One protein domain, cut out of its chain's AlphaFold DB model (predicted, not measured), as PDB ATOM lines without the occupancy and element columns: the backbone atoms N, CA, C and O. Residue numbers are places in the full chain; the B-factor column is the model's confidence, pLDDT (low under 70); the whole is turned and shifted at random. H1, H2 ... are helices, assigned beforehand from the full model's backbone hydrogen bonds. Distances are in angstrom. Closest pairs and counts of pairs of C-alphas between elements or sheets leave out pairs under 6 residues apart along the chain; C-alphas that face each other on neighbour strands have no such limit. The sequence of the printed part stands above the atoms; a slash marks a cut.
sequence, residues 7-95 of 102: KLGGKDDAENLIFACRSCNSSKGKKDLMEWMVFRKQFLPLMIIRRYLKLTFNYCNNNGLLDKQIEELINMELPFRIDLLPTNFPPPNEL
ATOM      1  N   LYS A   7      15.901  36.420 -27.337       86.06
ATOM      2  CA  LYS A   7      16.698  35.344 -27.943       86.06
ATOM      3  C   LYS A   7      16.556  33.986 -27.231       86.06
ATOM      4  O   LYS A   7      16.881  32.980 -27.832       86.06
ATOM      5  N   LEU A   8      16.108  33.978 -25.970       85.31
ATOM      6  CA  LEU A   8      15.932  32.779 -25.140       85.31
ATOM      7  C   LEU A   8      14.445  32.445 -24.911       85.31
ATOM      8  O   LEU A   8      14.094  31.764 -23.956       85.31
ATOM      9  N   GLY A   9      13.543  32.973 -25.747       82.12
ATOM     10  CA  GLY A   9      12.102  32.718 -25.636       82.12
ATOM     11  C   GLY A   9      11.330  33.713 -24.763       82.12
ATOM     12  O   GLY A   9      10.159  33.484 -24.459       82.12
ATOM     13  N   GLY A  10      11.940  34.837 -24.370       86.38
ATOM     14  CA  GLY A  10      11.213  35.952 -23.762       86.38
ATOM     15  C   GLY A  10      10.237  36.602 -24.752       86.38
ATOM     16  O   GLY A  10      10.628  36.978 -25.856       86.38
ATOM     17  N   LYS A  11       8.971  36.771 -24.359       88.12
ATOM     18  CA  LYS A  11       7.939  37.383 -25.211       88.12
ATOM     19  C   LYS A  11       8.151  38.888 -25.389       88.12
ATOM     20  O   LYS A  11       8.680  39.560 -24.504       88.12
ATOM     21  N   ASP A  12       7.726  39.426 -26.529       88.19
ATOM     22  CA  ASP A  12       7.721  40.869 -26.794       88.19
ATOM     23  C   ASP A  12       6.392  41.502 -26.372       88.19
ATOM     24  O   ASP A  12       5.607  41.958 -27.198       88.19
ATOM     25  N   ASP A  13       6.111  41.458 -25.073       89.81
ATOM     26  CA  ASP A  13       4.884  41.992 -24.494       89.81
ATOM     27  C   ASP A  13       5.161  42.874 -23.267       89.81
ATOM     28  O   ASP A  13       6.277  42.958 -22.740       89.81
ATOM     29  N   ALA A  14       4.118  43.568 -22.811       88.12
ATOM     30  CA  ALA A  14       4.197  44.455 -21.657       88.12
ATOM     31  C   ALA A  14       4.488  43.705 -20.341       88.12
ATOM     32  O   ALA A  14       5.007  44.303 -19.394       88.12
ATOM     33  N   GLU A  15       4.192  42.402 -20.258       89.31
ATOM     34  CA  GLU A  15       4.503  41.607 -19.069       89.31
ATOM     35  C   GLU A  15       6.018  41.401 -18.933       89.31
ATOM     36  O   GLU A  15       6.550  41.468 -17.825       89.31
ATOM     37  N   ASN A  16       6.739  41.271 -20.048       92.88
ATOM     38  CA  ASN A  16       8.195  41.124 -20.061       92.88
ATOM     39  C   ASN A  16       8.973  42.446 -19.846       92.88
ATOM     40  O   ASN A  16      10.209  42.470 -19.854       92.88
ATOM     41  N   LEU A  17       8.276  43.569 -19.635       92.44
ATOM     42  CA  LEU A  17       8.877  44.897 -19.497       92.44
ATOM     43  C   LEU A  17       8.594  45.530 -18.138       92.44
ATOM     44  O   LEU A  17       7.453  45.757 -17.749       92.44
ATOM     45  N   ILE A  18       9.652  45.923 -17.430       91.31
ATOM     46  CA  ILE A  18       9.550  46.690 -16.185       91.31
ATOM     47  C   ILE A  18      10.060  48.117 -16.371       91.31
ATOM     48  O   ILE A  18      11.033  48.353 -17.098       91.31
ATOM     49  N   PHE A  19       9.447  49.076 -15.678       89.25
ATOM     50  CA  PHE A  19      10.002  50.421 -15.588       89.25
ATOM     51  C   PHE A  19      11.281  50.391 -14.741       89.25
ATOM     52  O   PHE A  19      11.287  49.874 -13.626       89.25
ATOM     53  N   ALA A  20      12.375  50.924 -15.280       89.69
ATOM     54  CA  ALA A  20      13.655  51.021 -14.591       89.69
ATOM     55  C   ALA A  20      14.403  52.257 -15.092       89.69
ATOM     56  O   ALA A  20      14.330  52.589 -16.277       89.69
ATOM     57  N   CYS A  21      15.150  52.920 -14.210       91.19
ATOM     58  CA  CYS A  21      16.013  54.023 -14.618       91.19
ATOM     59  C   CYS A  21      17.173  53.527 -15.502       91.19
ATOM     60  O   CYS A  21      17.499  52.334 -15.541       91.19
ATOM     61  N   ARG A  22      17.830  54.463 -16.199       92.38
ATOM     62  CA  ARG A  22      18.952  54.164 -17.103       92.38
ATOM     63  C   ARG A  22      20.092  53.428 -16.391       92.38
ATOM     64  O   ARG A  22      20.600  52.451 -16.933       92.38
ATOM     65  N   SER A  23      20.465  53.861 -15.184       93.31
ATOM     66  CA  SER A  23      21.551  53.247 -14.408       93.31
ATOM     67  C   SER A  23      21.210  51.820 -13.979       93.31
ATOM     68  O   SER A  23      22.041  50.932 -14.143       93.31
ATOM     69  N   CYS A  24      19.979  51.554 -13.530       92.31
ATOM     70  CA  CYS A  24      19.527  50.193 -13.242       92.31
ATOM     71  C   CYS A  24      19.535  49.308 -14.494       92.31
ATOM     72  O   CYS A  24      20.037  48.189 -14.435       92.31
ATOM     73  N   ASN A  25      19.017  49.801 -15.627       92.81
ATOM     74  CA  ASN A  25      19.005  49.046 -16.885       92.81
ATOM     75  C   ASN A  25      20.420  48.707 -17.370       92.81
ATOM     76  O   ASN A  25      20.676  47.575 -17.770       92.81
ATOM     77  N   SER A  26      21.340  49.666 -17.264       93.56
ATOM     78  CA  SER A  26      22.756  49.466 -17.576       93.56
ATOM     79  C   SER A  26      23.417  48.462 -16.621       93.56
ATOM     80  O   SER A  26      24.062  47.518 -17.064       93.56
ATOM     81  N   SER A  27      23.181  48.603 -15.310       93.69
ATOM     82  CA  SER A  27      23.751  47.734 -14.272       93.69
ATOM     83  C   SER A  27      23.286  46.276 -14.380       93.69
ATOM     84  O   SER A  27      24.094  45.373 -14.152       93.69
ATOM     85  N   LYS A  28      22.020  46.027 -14.757       94.00
ATOM     86  CA  LYS A  28      21.543  44.665 -15.058       94.00
ATOM     87  C   LYS A  28      22.322  44.074 -16.229       94.00
ATOM     88  O   LYS A  28      22.822  42.952 -16.144       94.00
ATOM     89  N   GLY A  29      22.443  44.832 -17.318       91.50
ATOM     90  CA  GLY A  29      23.107  44.379 -18.534       91.50
ATOM     91  C   GLY A  29      22.527  43.051 -19.032       91.50
ATOM     92  O   GLY A  29      21.314  42.914 -19.198       91.50
ATOM     93  N   LYS A  30      23.408  42.067 -19.254       90.00
ATOM     94  CA  LYS A  30      23.050  40.720 -19.733       90.00
ATOM     95  C   LYS A  30      22.643  39.740 -18.626       90.00
ATOM     96  O   LYS A  30      22.248  38.630 -18.962       90.00
ATOM     97  N   LYS A  31      22.744  40.127 -17.349       92.75
ATOM     98  CA  LYS A  31      22.425  39.241 -16.223       92.75
ATOM     99  C   LYS A  31      20.939  38.920 -16.199       92.75
ATOM    100  O   LYS A  31      20.110  39.774 -16.549       92.75
ATOM    101  N   ASP A  32      20.607  37.724 -15.735       92.88
ATOM    102  CA  ASP A  32      19.247  37.432 -15.288       92.88
ATOM    103  C   ASP A  32      18.862  38.361 -14.113       92.88
ATOM    104  O   ASP A  32      19.723  38.957 -13.457       92.88
ATOM    105  N   LEU A  33      17.562  38.555 -13.868       93.62
ATOM    106  CA  LEU A  33      17.109  39.442 -12.802       93.62
ATOM    107  C   LEU A  33      17.556  38.959 -11.409       93.62
ATOM    108  O   LEU A  33      17.987  39.790 -10.613       93.62
ATOM    109  N   MET A  34      17.499  37.656 -11.122       94.19
ATOM    110  CA  MET A  34      17.932  37.113  -9.829       94.19
ATOM    111  C   MET A  34      19.448  37.223  -9.674       94.19
ATOM    112  O   MET A  34      19.934  37.707  -8.653       94.19
ATOM    113  N   GLU A  35      20.199  36.900 -10.730       94.94
ATOM    114  CA  GLU A  35      21.657  37.071 -10.777       94.94
ATOM    115  C   GLU A  35      22.071  38.530 -10.508       94.94
ATOM    116  O   GLU A  35      22.986  38.812  -9.729       94.94
ATOM    117  N   TRP A  36      21.367  39.491 -11.113       95.06
ATOM    118  CA  TRP A  36      21.619  40.912 -10.886       95.06
ATOM    119  C   TRP A  36      21.372  41.332  -9.432       95.06
ATOM    120  O   TRP A  36      22.077  42.194  -8.905       95.06
ATOM    121  N   MET A  37      20.397  40.727  -8.765       93.19
ATOM    122  CA  MET A  37      20.031  41.075  -7.393       93.19
ATOM    123  C   MET A  37      20.983  40.458  -6.370       93.19
ATOM    124  O   MET A  37      21.364  41.144  -5.419       93.19
ATOM    125  N   VAL A  38      21.486  39.247  -6.640       93.44
ATOM    126  CA  VAL A  38      22.622  38.657  -5.916       93.44
ATOM    127  C   VAL A  38      23.845  39.572  -6.018       93.44
ATOM    128  O   VAL A  38      24.426  39.932  -4.996       93.44
ATOM    129  N   PHE A  39      24.183  40.047  -7.224       93.75
ATOM    130  CA  PHE A  39      25.280  41.004  -7.427       93.75
ATOM    131  C   PHE A  39      25.093  42.297  -6.615       93.75
ATOM    132  O   PHE A  39      26.051  42.831  -6.055       93.75
ATOM    133  N   ARG A  40      23.856  42.799  -6.517       92.12
ATOM    134  CA  ARG A  40      23.528  44.001  -5.739       92.12
ATOM    135  C   ARG A  40      23.411  43.762  -4.234       92.12
ATOM    136  O   ARG A  40      23.345  44.749  -3.506       92.12
ATOM    137  N   LYS A  41      23.369  42.506  -3.776       92.69
ATOM    138  CA  LYS A  41      23.052  42.118  -2.391       92.69
ATOM    139  C   LYS A  41      21.724  42.718  -1.911       92.69
ATOM    140  O   LYS A  41      21.633  43.273  -0.821       92.69
ATOM    141  N   GLN A  42      20.703  42.676  -2.764       91.69
ATOM    142  CA  GLN A  42      19.375  43.219  -2.468       91.69
ATOM    143  C   GLN A  42      18.289  42.217  -2.859       91.69
ATOM    144  O   GLN A  42      18.467  41.456  -3.805       91.69
ATOM    145  N   PHE A  43      17.143  42.262  -2.178       92.94
ATOM    146  CA  PHE A  43      15.955  41.506  -2.578       92.94
ATOM    147  C   PHE A  43      15.081  42.304  -3.554       92.94
ATOM    148  O   PHE A  43      15.083  43.540  -3.548       92.94
ATOM    149  N   LEU A  44      14.361  41.606  -4.436       92.81
ATOM    150  CA  LEU A  44      13.509  42.245  -5.440       92.81
ATOM    151  C   LEU A  44      12.273  42.883  -4.803       92.81
ATOM    152  O   LEU A  44      11.656  42.270  -3.936       92.81
ATOM    153  N   PRO A  45      11.827  44.054  -5.294       93.44
ATOM    154  CA  PRO A  45      10.516  44.569  -4.931       93.44
ATOM    155  C   PRO A  45       9.398  43.584  -5.289       93.44
ATOM    156  O   PRO A  45       9.436  42.950  -6.352       93.44
ATOM    157  N   LEU A  46       8.374  43.508  -4.437       93.88
ATOM    158  CA  LEU A  46       7.280  42.536  -4.517       93.88
ATOM    159  C   LEU A  46       6.561  42.544  -5.871       93.88
ATOM    160  O   LEU A  46       6.269  41.490  -6.436       93.88
ATOM    161  N   MET A  47       6.328  43.727  -6.443       92.75
ATOM    162  CA  MET A  47       5.660  43.836  -7.743       92.75
ATOM    163  C   MET A  47       6.503  43.287  -8.900       92.75
ATOM    164  O   MET A  47       5.956  42.856  -9.917       92.75
ATOM    165  N   ILE A  48       7.830  43.272  -8.761       93.75
ATOM    166  CA  ILE A  48       8.736  42.767  -9.796       93.75
ATOM    167  C   ILE A  48       8.904  41.258  -9.661       93.75
ATOM    168  O   ILE A  48       8.742  40.557 -10.657       93.75
ATOM    169  N   ILE A  49       9.176  40.756  -8.452       94.56
ATOM    170  CA  ILE A  49       9.325  39.313  -8.214       94.56
ATOM    171  C   ILE A  49       8.045  38.549  -8.555       94.56
ATOM    172  O   ILE A  49       8.118  37.522  -9.222       94.56
ATOM    173  N   ARG A  50       6.863  39.091  -8.227       94.50
ATOM    174  CA  ARG A  50       5.575  38.507  -8.631       94.50
ATOM    175  C   ARG A  50       5.501  38.297 -10.143       94.50
ATOM    176  O   ARG A  50       5.071  37.244 -10.605       94.50
ATOM    177  N   ARG A  51       5.908  39.303 -10.919       94.19
ATOM    178  CA  ARG A  51       5.873  39.236 -12.383       94.19
ATOM    179  C   ARG A  51       6.926  38.287 -12.939       94.19
ATOM    180  O   ARG A  51       6.611  37.512 -13.832       94.19
ATOM    181  N   TYR A  52       8.133  38.321 -12.386       95.25
ATOM    182  CA  TYR A  52       9.206  37.399 -12.741       95.25
ATOM    183  C   TYR A  52       8.776  35.938 -12.529       95.25
ATOM    184  O   TYR A  52       8.816  35.156 -13.471       95.25
ATOM    185  N   LEU A  53       8.245  35.602 -11.347       95.75
ATOM    186  CA  LEU A  53       7.773  34.250 -11.031       95.75
ATOM    187  C   LEU A  53       6.592  33.821 -11.907       95.75
ATOM    188  O   LEU A  53       6.560  32.679 -12.352       95.75
ATOM    189  N   LYS A  54       5.654  34.729 -12.217       95.50
ATOM    190  CA  LYS A  54       4.570  34.449 -13.176       95.50
ATOM    191  C   LYS A  54       5.130  34.064 -14.549       95.50
ATOM    192  O   LYS A  54       4.674  33.091 -15.142       95.50
ATOM    193  N   LEU A  55       6.110  34.814 -15.060       95.38
ATOM    194  CA  LEU A  55       6.730  34.522 -16.353       95.38
ATOM    195  C   LEU A  55       7.518  33.208 -16.324       95.38
ATOM    196  O   LEU A  55       7.388  32.423 -17.261       95.38
ATOM    197  N   THR A  56       8.276  32.944 -15.255       95.69
ATOM    198  CA  THR A  56       8.985  31.670 -15.061       95.69
ATOM    199  C   THR A  56       8.007  30.503 -15.060       95.69
ATOM    200  O   THR A  56       8.173  29.572 -15.841       95.69
ATOM    201  N   PHE A  57       6.954  30.578 -14.243       95.81
ATOM    202  CA  PHE A  57       5.932  29.538 -14.163       95.81
ATOM    203  C   PHE A  57       5.283  29.288 -15.524       95.81
ATOM    204  O   PHE A  57       5.226  28.151 -15.977       95.81
ATOM    205  N   ASN A  58       4.853  30.348 -16.215       95.25
ATOM    206  CA  ASN A  58       4.233  30.229 -17.533       95.25
ATOM    207  C   ASN A  58       5.179  29.596 -18.557       95.25
ATOM    208  O   ASN A  58       4.748  28.778 -19.364       95.25
ATOM    209  N   TYR A  59       6.460  29.970 -18.538       95.44
ATOM    210  CA  TYR A  59       7.457  29.362 -19.411       95.44
ATOM    211  C   TYR A  59       7.616  27.873 -19.098       95.44
ATOM    212  O   TYR A  59       7.525  27.056 -20.012       95.44
ATOM    213  N   CYS A  60       7.790  27.506 -17.827       96.12
ATOM    214  CA  CYS A  60       7.932  26.110 -17.426       96.12
ATOM    215  C   CYS A  60       6.690  25.285 -17.778       96.12
ATOM    216  O   CYS A  60       6.819  24.203 -18.339       96.12
ATOM    217  N   ASN A  61       5.492  25.813 -17.524       96.94
ATOM    218  CA  ASN A  61       4.230  25.155 -17.845       96.94
ATOM    219  C   ASN A  61       4.084  24.899 -19.351       96.94
ATOM    220  O   ASN A  61       3.799  23.784 -19.772       96.94
ATOM    221  N   ASN A  62       4.340  25.917 -20.177       95.38
ATOM    222  CA  ASN A  62       4.188  25.809 -21.630       95.38
ATOM    223  C   ASN A  62       5.229  24.887 -22.285       95.38
ATOM    224  O   ASN A  62       5.013  24.450 -23.410       95.38
ATOM    225  N   ASN A  63       6.346  24.612 -21.607       95.44
ATOM    226  CA  ASN A  63       7.426  23.758 -22.108       95.44
ATOM    227  C   ASN A  63       7.517  22.405 -21.373       95.44
ATOM    228  O   ASN A  63       8.493  21.683 -21.563       95.44
ATOM    229  N   GLY A  64       6.542  22.057 -20.522       96.56
ATOM    230  CA  GLY A  64       6.526  20.775 -19.802       96.56
ATOM    231  C   GLY A  64       7.682  20.600 -18.806       96.56
ATOM    232  O   GLY A  64       8.228  19.506 -18.674       96.56
ATOM    233  N   LEU A  65       8.097  21.682 -18.140       96.94
ATOM    234  CA  LEU A  65       9.248  21.700 -17.226       96.94
ATOM    235  C   LEU A  65       8.863  21.655 -15.739       96.94
ATOM    236  O   LEU A  65       9.754  21.610 -14.901       96.94
ATOM    237  N   LEU A  66       7.571  21.710 -15.395       96.00
ATOM    238  CA  LEU A  66       7.123  21.833 -13.997       96.00
ATOM    239  C   LEU A  66       7.455  20.610 -13.133       96.00
ATOM    240  O   LEU A  66       7.752  20.780 -11.956       96.00
ATOM    241  N   ASP A  67       7.443  19.414 -13.718       96.25
ATOM    242  CA  ASP A  67       7.706  18.156 -13.004       96.25
ATOM    243  C   ASP A  67       9.188  17.740 -13.045       96.25
ATOM    244  O   ASP A  67       9.549  16.647 -12.609       96.25
ATOM    245  N   LYS A  68      10.058  18.588 -13.606       95.81
ATOM    246  CA  LYS A  68      11.492  18.309 -13.737       95.81
ATOM    247  C   LYS A  68      12.265  18.777 -12.513       95.81
ATOM    248  O   LYS A  68      11.957  19.809 -11.919       95.81
ATOM    249  N   GLN A  69      13.328  18.049 -12.188       94.88
ATOM    250  CA  GLN A  69      14.269  18.465 -11.154       94.88
ATOM    251  C   GLN A  69      15.123  19.644 -11.633       94.88
ATOM    252  O   GLN A  69      15.436  19.762 -12.820       94.88
ATOM    253  N   ILE A  70      15.528  20.521 -10.710       93.62
ATOM    254  CA  ILE A  70      16.311  21.718 -11.050       93.62
ATOM    255  C   ILE A  70      17.652  21.338 -11.695       93.62
ATOM    256  O   ILE A  70      18.082  22.004 -12.633       93.62
ATOM    257  N   GLU A  71      18.276  20.242 -11.268       94.31
ATOM    258  CA  GLU A  71      19.543  19.727 -11.798       94.31
ATOM    259  C   GLU A  71      19.463  19.409 -13.299       94.31
ATOM    260  O   GLU A  71      20.420  19.642 -14.040       94.31
ATOM    261  N   GLU A  72      18.308  18.927 -13.770       94.25
ATOM    262  CA  GLU A  72      18.056  18.694 -15.196       94.25
ATOM    263  C   GLU A  72      17.943  20.021 -15.958       94.25
ATOM    264  O   GLU A  72      18.442  20.157 -17.075       94.25
ATOM    265  N   LEU A  73      17.299  21.011 -15.339       94.62
ATOM    266  CA  LEU A  73      16.965  22.295 -15.951       94.62
ATOM    267  C   LEU A  73      18.155  23.260 -16.023       94.62
ATOM    268  O   LEU A  73      18.215  24.070 -16.945       94.62
ATOM    269  N   ILE A  74      19.110  23.181 -15.091       92.88
ATOM    270  CA  ILE A  74      20.298  24.058 -15.055       92.88
ATOM    271  C   ILE A  74      21.125  23.955 -16.343       92.88
ATOM    272  O   ILE A  74      21.721  24.939 -16.777       92.88
ATOM    273  N   ASN A  75      21.149  22.773 -16.961       90.31
ATOM    274  CA  ASN A  75      21.915  22.521 -18.181       90.31
ATOM    275  C   ASN A  75      21.175  22.945 -19.461       90.31
ATOM    276  O   ASN A  75      21.738  22.859 -20.553       90.31
ATOM    277  N   MET A  76      19.920  23.391 -19.352       92.75
ATOM    278  CA  MET A  76      19.124  23.860 -20.484       92.75
ATOM    279  C   MET A  76      19.358  25.349 -20.758       92.75
ATOM    280  O   MET A  76      19.628  26.144 -19.857       92.75
ATOM    281  N   GLU A  77      19.182  25.762 -22.015       92.00
ATOM    282  CA  GLU A  77      19.261  27.173 -22.401       92.00
ATOM    283  C   GLU A  77      17.947  27.909 -22.067       92.00
ATOM    284  O   GLU A  77      17.102  28.163 -22.925       92.00
ATOM    285  N   LEU A  78      17.755  28.223 -20.783       94.12
ATOM    286  CA  LEU A  78      16.561  28.900 -20.271       94.12
ATOM    287  C   LEU A  78      16.693  30.436 -20.311       94.12
ATOM    288  O   LEU A  78      17.789  30.974 -20.129       94.12
ATOM    289  N   PRO A  79      15.582  31.188 -20.458       93.88
ATOM    290  CA  PRO A  79      15.601  32.655 -20.431       93.88
ATOM    291  C   PRO A  79      15.872  33.276 -19.055       93.88
ATOM    292  O   PRO A  79      15.919  34.503 -18.941       93.88
ATOM    293  N   PHE A  80      16.015  32.451 -18.020       94.56
ATOM    294  CA  PHE A  80      16.184  32.837 -16.626       94.56
ATOM    295  C   PHE A  80      17.044  31.810 -15.887       94.56
ATOM    296  O   PHE A  80      17.255  30.694 -16.360       94.56
ATOM    297  N   ARG A  81      17.520  32.179 -14.695       94.25
ATOM    298  CA  ARG A  81      18.310  31.297 -13.831       94.25
ATOM    299  C   ARG A  81      17.402  30.511 -12.896       94.25
ATOM    300  O   ARG A  81      16.977  31.026 -11.865       94.25
ATOM    301  N   ILE A  82      17.097  29.273 -13.282       95.00
ATOM    302  CA  ILE A  82      16.228  28.371 -12.510       95.00
ATOM    303  C   ILE A  82      16.795  28.084 -11.110       95.00
ATOM    304  O   ILE A  82      16.056  28.056 -10.132       95.00
ATOM    305  N   ASP A  83      18.116  27.965 -11.002       94.44
ATOM    306  CA  ASP A  83      18.857  27.709  -9.766       94.44
ATOM    307  C   ASP A  83      18.867  28.891  -8.792       94.44
ATOM    308  O   ASP A  83      19.146  28.721  -7.608       94.44
ATOM    309  N   LEU A  84      18.553  30.095  -9.277       94.88
ATOM    310  CA  LEU A  84      18.507  31.311  -8.467       94.88
ATOM    311  C   LEU A  84      17.080  31.709  -8.082       94.88
ATOM    312  O   LEU A  84      16.880  32.816  -7.573       94.88
ATOM    313  N   LEU A  85      16.084  30.850  -8.327       93.75
ATOM    314  CA  LEU A  85      14.720  31.131  -7.900       93.75
ATOM    315  C   LEU A  85      14.657  31.307  -6.374       93.75
ATOM    316  O   LEU A  85      15.210  30.502  -5.624       93.75
ATOM    317  N   PRO A  86      13.987  32.364  -5.888       92.19
ATOM    318  CA  PRO A  86      13.971  32.673  -4.472       92.19
ATOM    319  C   PRO A  86      13.044  31.706  -3.734       92.19
ATOM    320  O   PRO A  86      11.831  31.720  -3.935       92.19
ATOM    321  N   THR A  87      13.616  30.903  -2.841       92.00
ATOM    322  CA  THR A  87      12.879  30.055  -1.889       92.00
ATOM    323  C   THR A  87      12.813  30.672  -0.493       92.00
ATOM    324  O   THR A  87      11.907  30.368   0.276       92.00
ATOM    325  N   ASN A  88      13.732  31.592  -0.189       92.25
ATOM    326  CA  ASN A  88      13.785  32.338   1.061       92.25
ATOM    327  C   ASN A  88      13.436  33.804   0.803       92.25
ATOM    328  O   ASN A  88      14.045  34.457  -0.048       92.25
ATOM    329  N   PHE A  89      12.464  34.320   1.552       93.69
ATOM    330  CA  PHE A  89      12.020  35.707   1.469       93.69
ATOM    331  C   PHE A  89      12.426  36.471   2.738       93.69
ATOM    332  O   PHE A  89      12.397  35.886   3.823       93.69
ATOM    333  N   PRO A  90      12.776  37.767   2.627       93.44
ATOM    334  CA  PRO A  90      12.945  38.636   3.786       93.44
ATOM    335  C   PRO A  90      11.673  38.695   4.644       93.44
ATOM    336  O   PRO A  90      10.570  38.471   4.125       93.44
ATOM    337  N   PRO A  91      11.793  39.042   5.937       95.50
ATOM    338  CA  PRO A  91      10.628  39.250   6.782       95.50
ATOM    339  C   PRO A  91       9.753  40.397   6.237       95.50
ATOM    340  O   PRO A  91      10.257  41.295   5.554       95.50
ATOM    341  N   PRO A  92       8.438  40.411   6.532       94.06
ATOM    342  CA  PRO A  92       7.497  41.342   5.905       94.06
ATOM    343  C   PRO A  92       7.862  42.828   6.003       94.06
ATOM    344  O   PRO A  92       7.571  43.592   5.087       94.06
ATOM    345  N   ASN A  93       8.516  43.240   7.089       94.62
ATOM    346  CA  ASN A  93       8.961  44.613   7.332       94.62
ATOM    347  C   ASN A  93      10.140  45.056   6.444       94.62
ATOM    348  O   ASN A  93      10.375  46.253   6.311       94.62
ATOM    349  N   GLU A  94      10.875  44.121   5.843       93.19
ATOM    350  CA  GLU A  94      11.982  44.399   4.917       93.19
ATOM    351  C   GLU A  94      11.553  44.337   3.442       93.19
ATOM    352  O   GLU A  94      12.312  44.710   2.541       93.19
ATOM    353  N   LEU A  95      10.329  43.877   3.172       93.25
ATOM    354  CA  LEU A  95       9.795  43.789   1.821       93.25
ATOM    355  C   LEU A  95       9.369  45.170   1.319       93.25
ATOM    356  O   LEU A  95       8.633  45.909   1.970       93.25
TER     357      LEU A  95
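This is residues 7 to 95 of the 102 residues of the protein "HNH endonuclease" of Bacteroidales bacterium (UniProt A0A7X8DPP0). One long helix, H3, runs along one side of the body, and three short helices lie across from it, H1 and H2 toward its first end and H4 toward its last end, with no helix touching another. Unnamed chain makes up much of the rest: residues 7 to 21 lead in to H1, and residues 75 to 95 run back from H4 through the gap between H4 and H2 and on toward the end of the body where H3 begins. The 89 printed residues include four named helices, in the order H1, H2, H3, H4, and no named strand. The class is all helix, though the named helices hold only 37 of the 89 residues. The whole is compact, with a radius of gyration of the C-alphas of 13.6 A, and rounded, with spans of 34 by 31 by 21 A.

H1, residues 22 to 28, is followed through a tight link of 4 residues by H2, residues 33 to 40. These two are close but not clearly touching, and their closest C-alphas, those of Lys 28 and Trp 36, are 5.6 A apart. Their lines are about perpendicular, at 82 degrees. A tight link of 5 residues joins H2 to H3, residues 46 to 62. H2 and H3 are near each other, with 5 pairs of C-alphas within 10 A and the closest pair at 8.2 A. A short link of 7 residues joins H3 to H4, residues 70 to 74, and these two are apart. H1 is apart from H3 and from H4, and H2 is apart from H4. In H1, H2 and H4 every O i to N i+4 pair is within hydrogen-bond range; in H3, 12 of 13 are.

The printed part begins at Lys 7, and residues 7 to 21 hold no named element. H1 has 7 residues and begins at C-alpha 22 at (18.952, 54.164, -17.103). H2 has 8 residues, from Leu 33 to Arg 40. H3, the longest helix with 17 residues, measures 24.1 A from C-alpha 46 at (7.280, 42.536, -4.517) to C-alpha 62 at (4.188, 25.809, -21.630). H4 has 5 residues and ends at C-alpha 74 at (20.298, 24.058, -15.055). Residues 75 to 95 again hold no named element.

The two C-alphas farthest apart, those of Arg 22 and Asp 67, are 37.9 A apart. The C-alphas of Lys 7 and Leu 95, the first and last printed, are 31.7 A apart. The printed part has no cut, and no link between helices is long. The mean pLDDT of the printed part of this model is 93.1, and no printed residue is under 70.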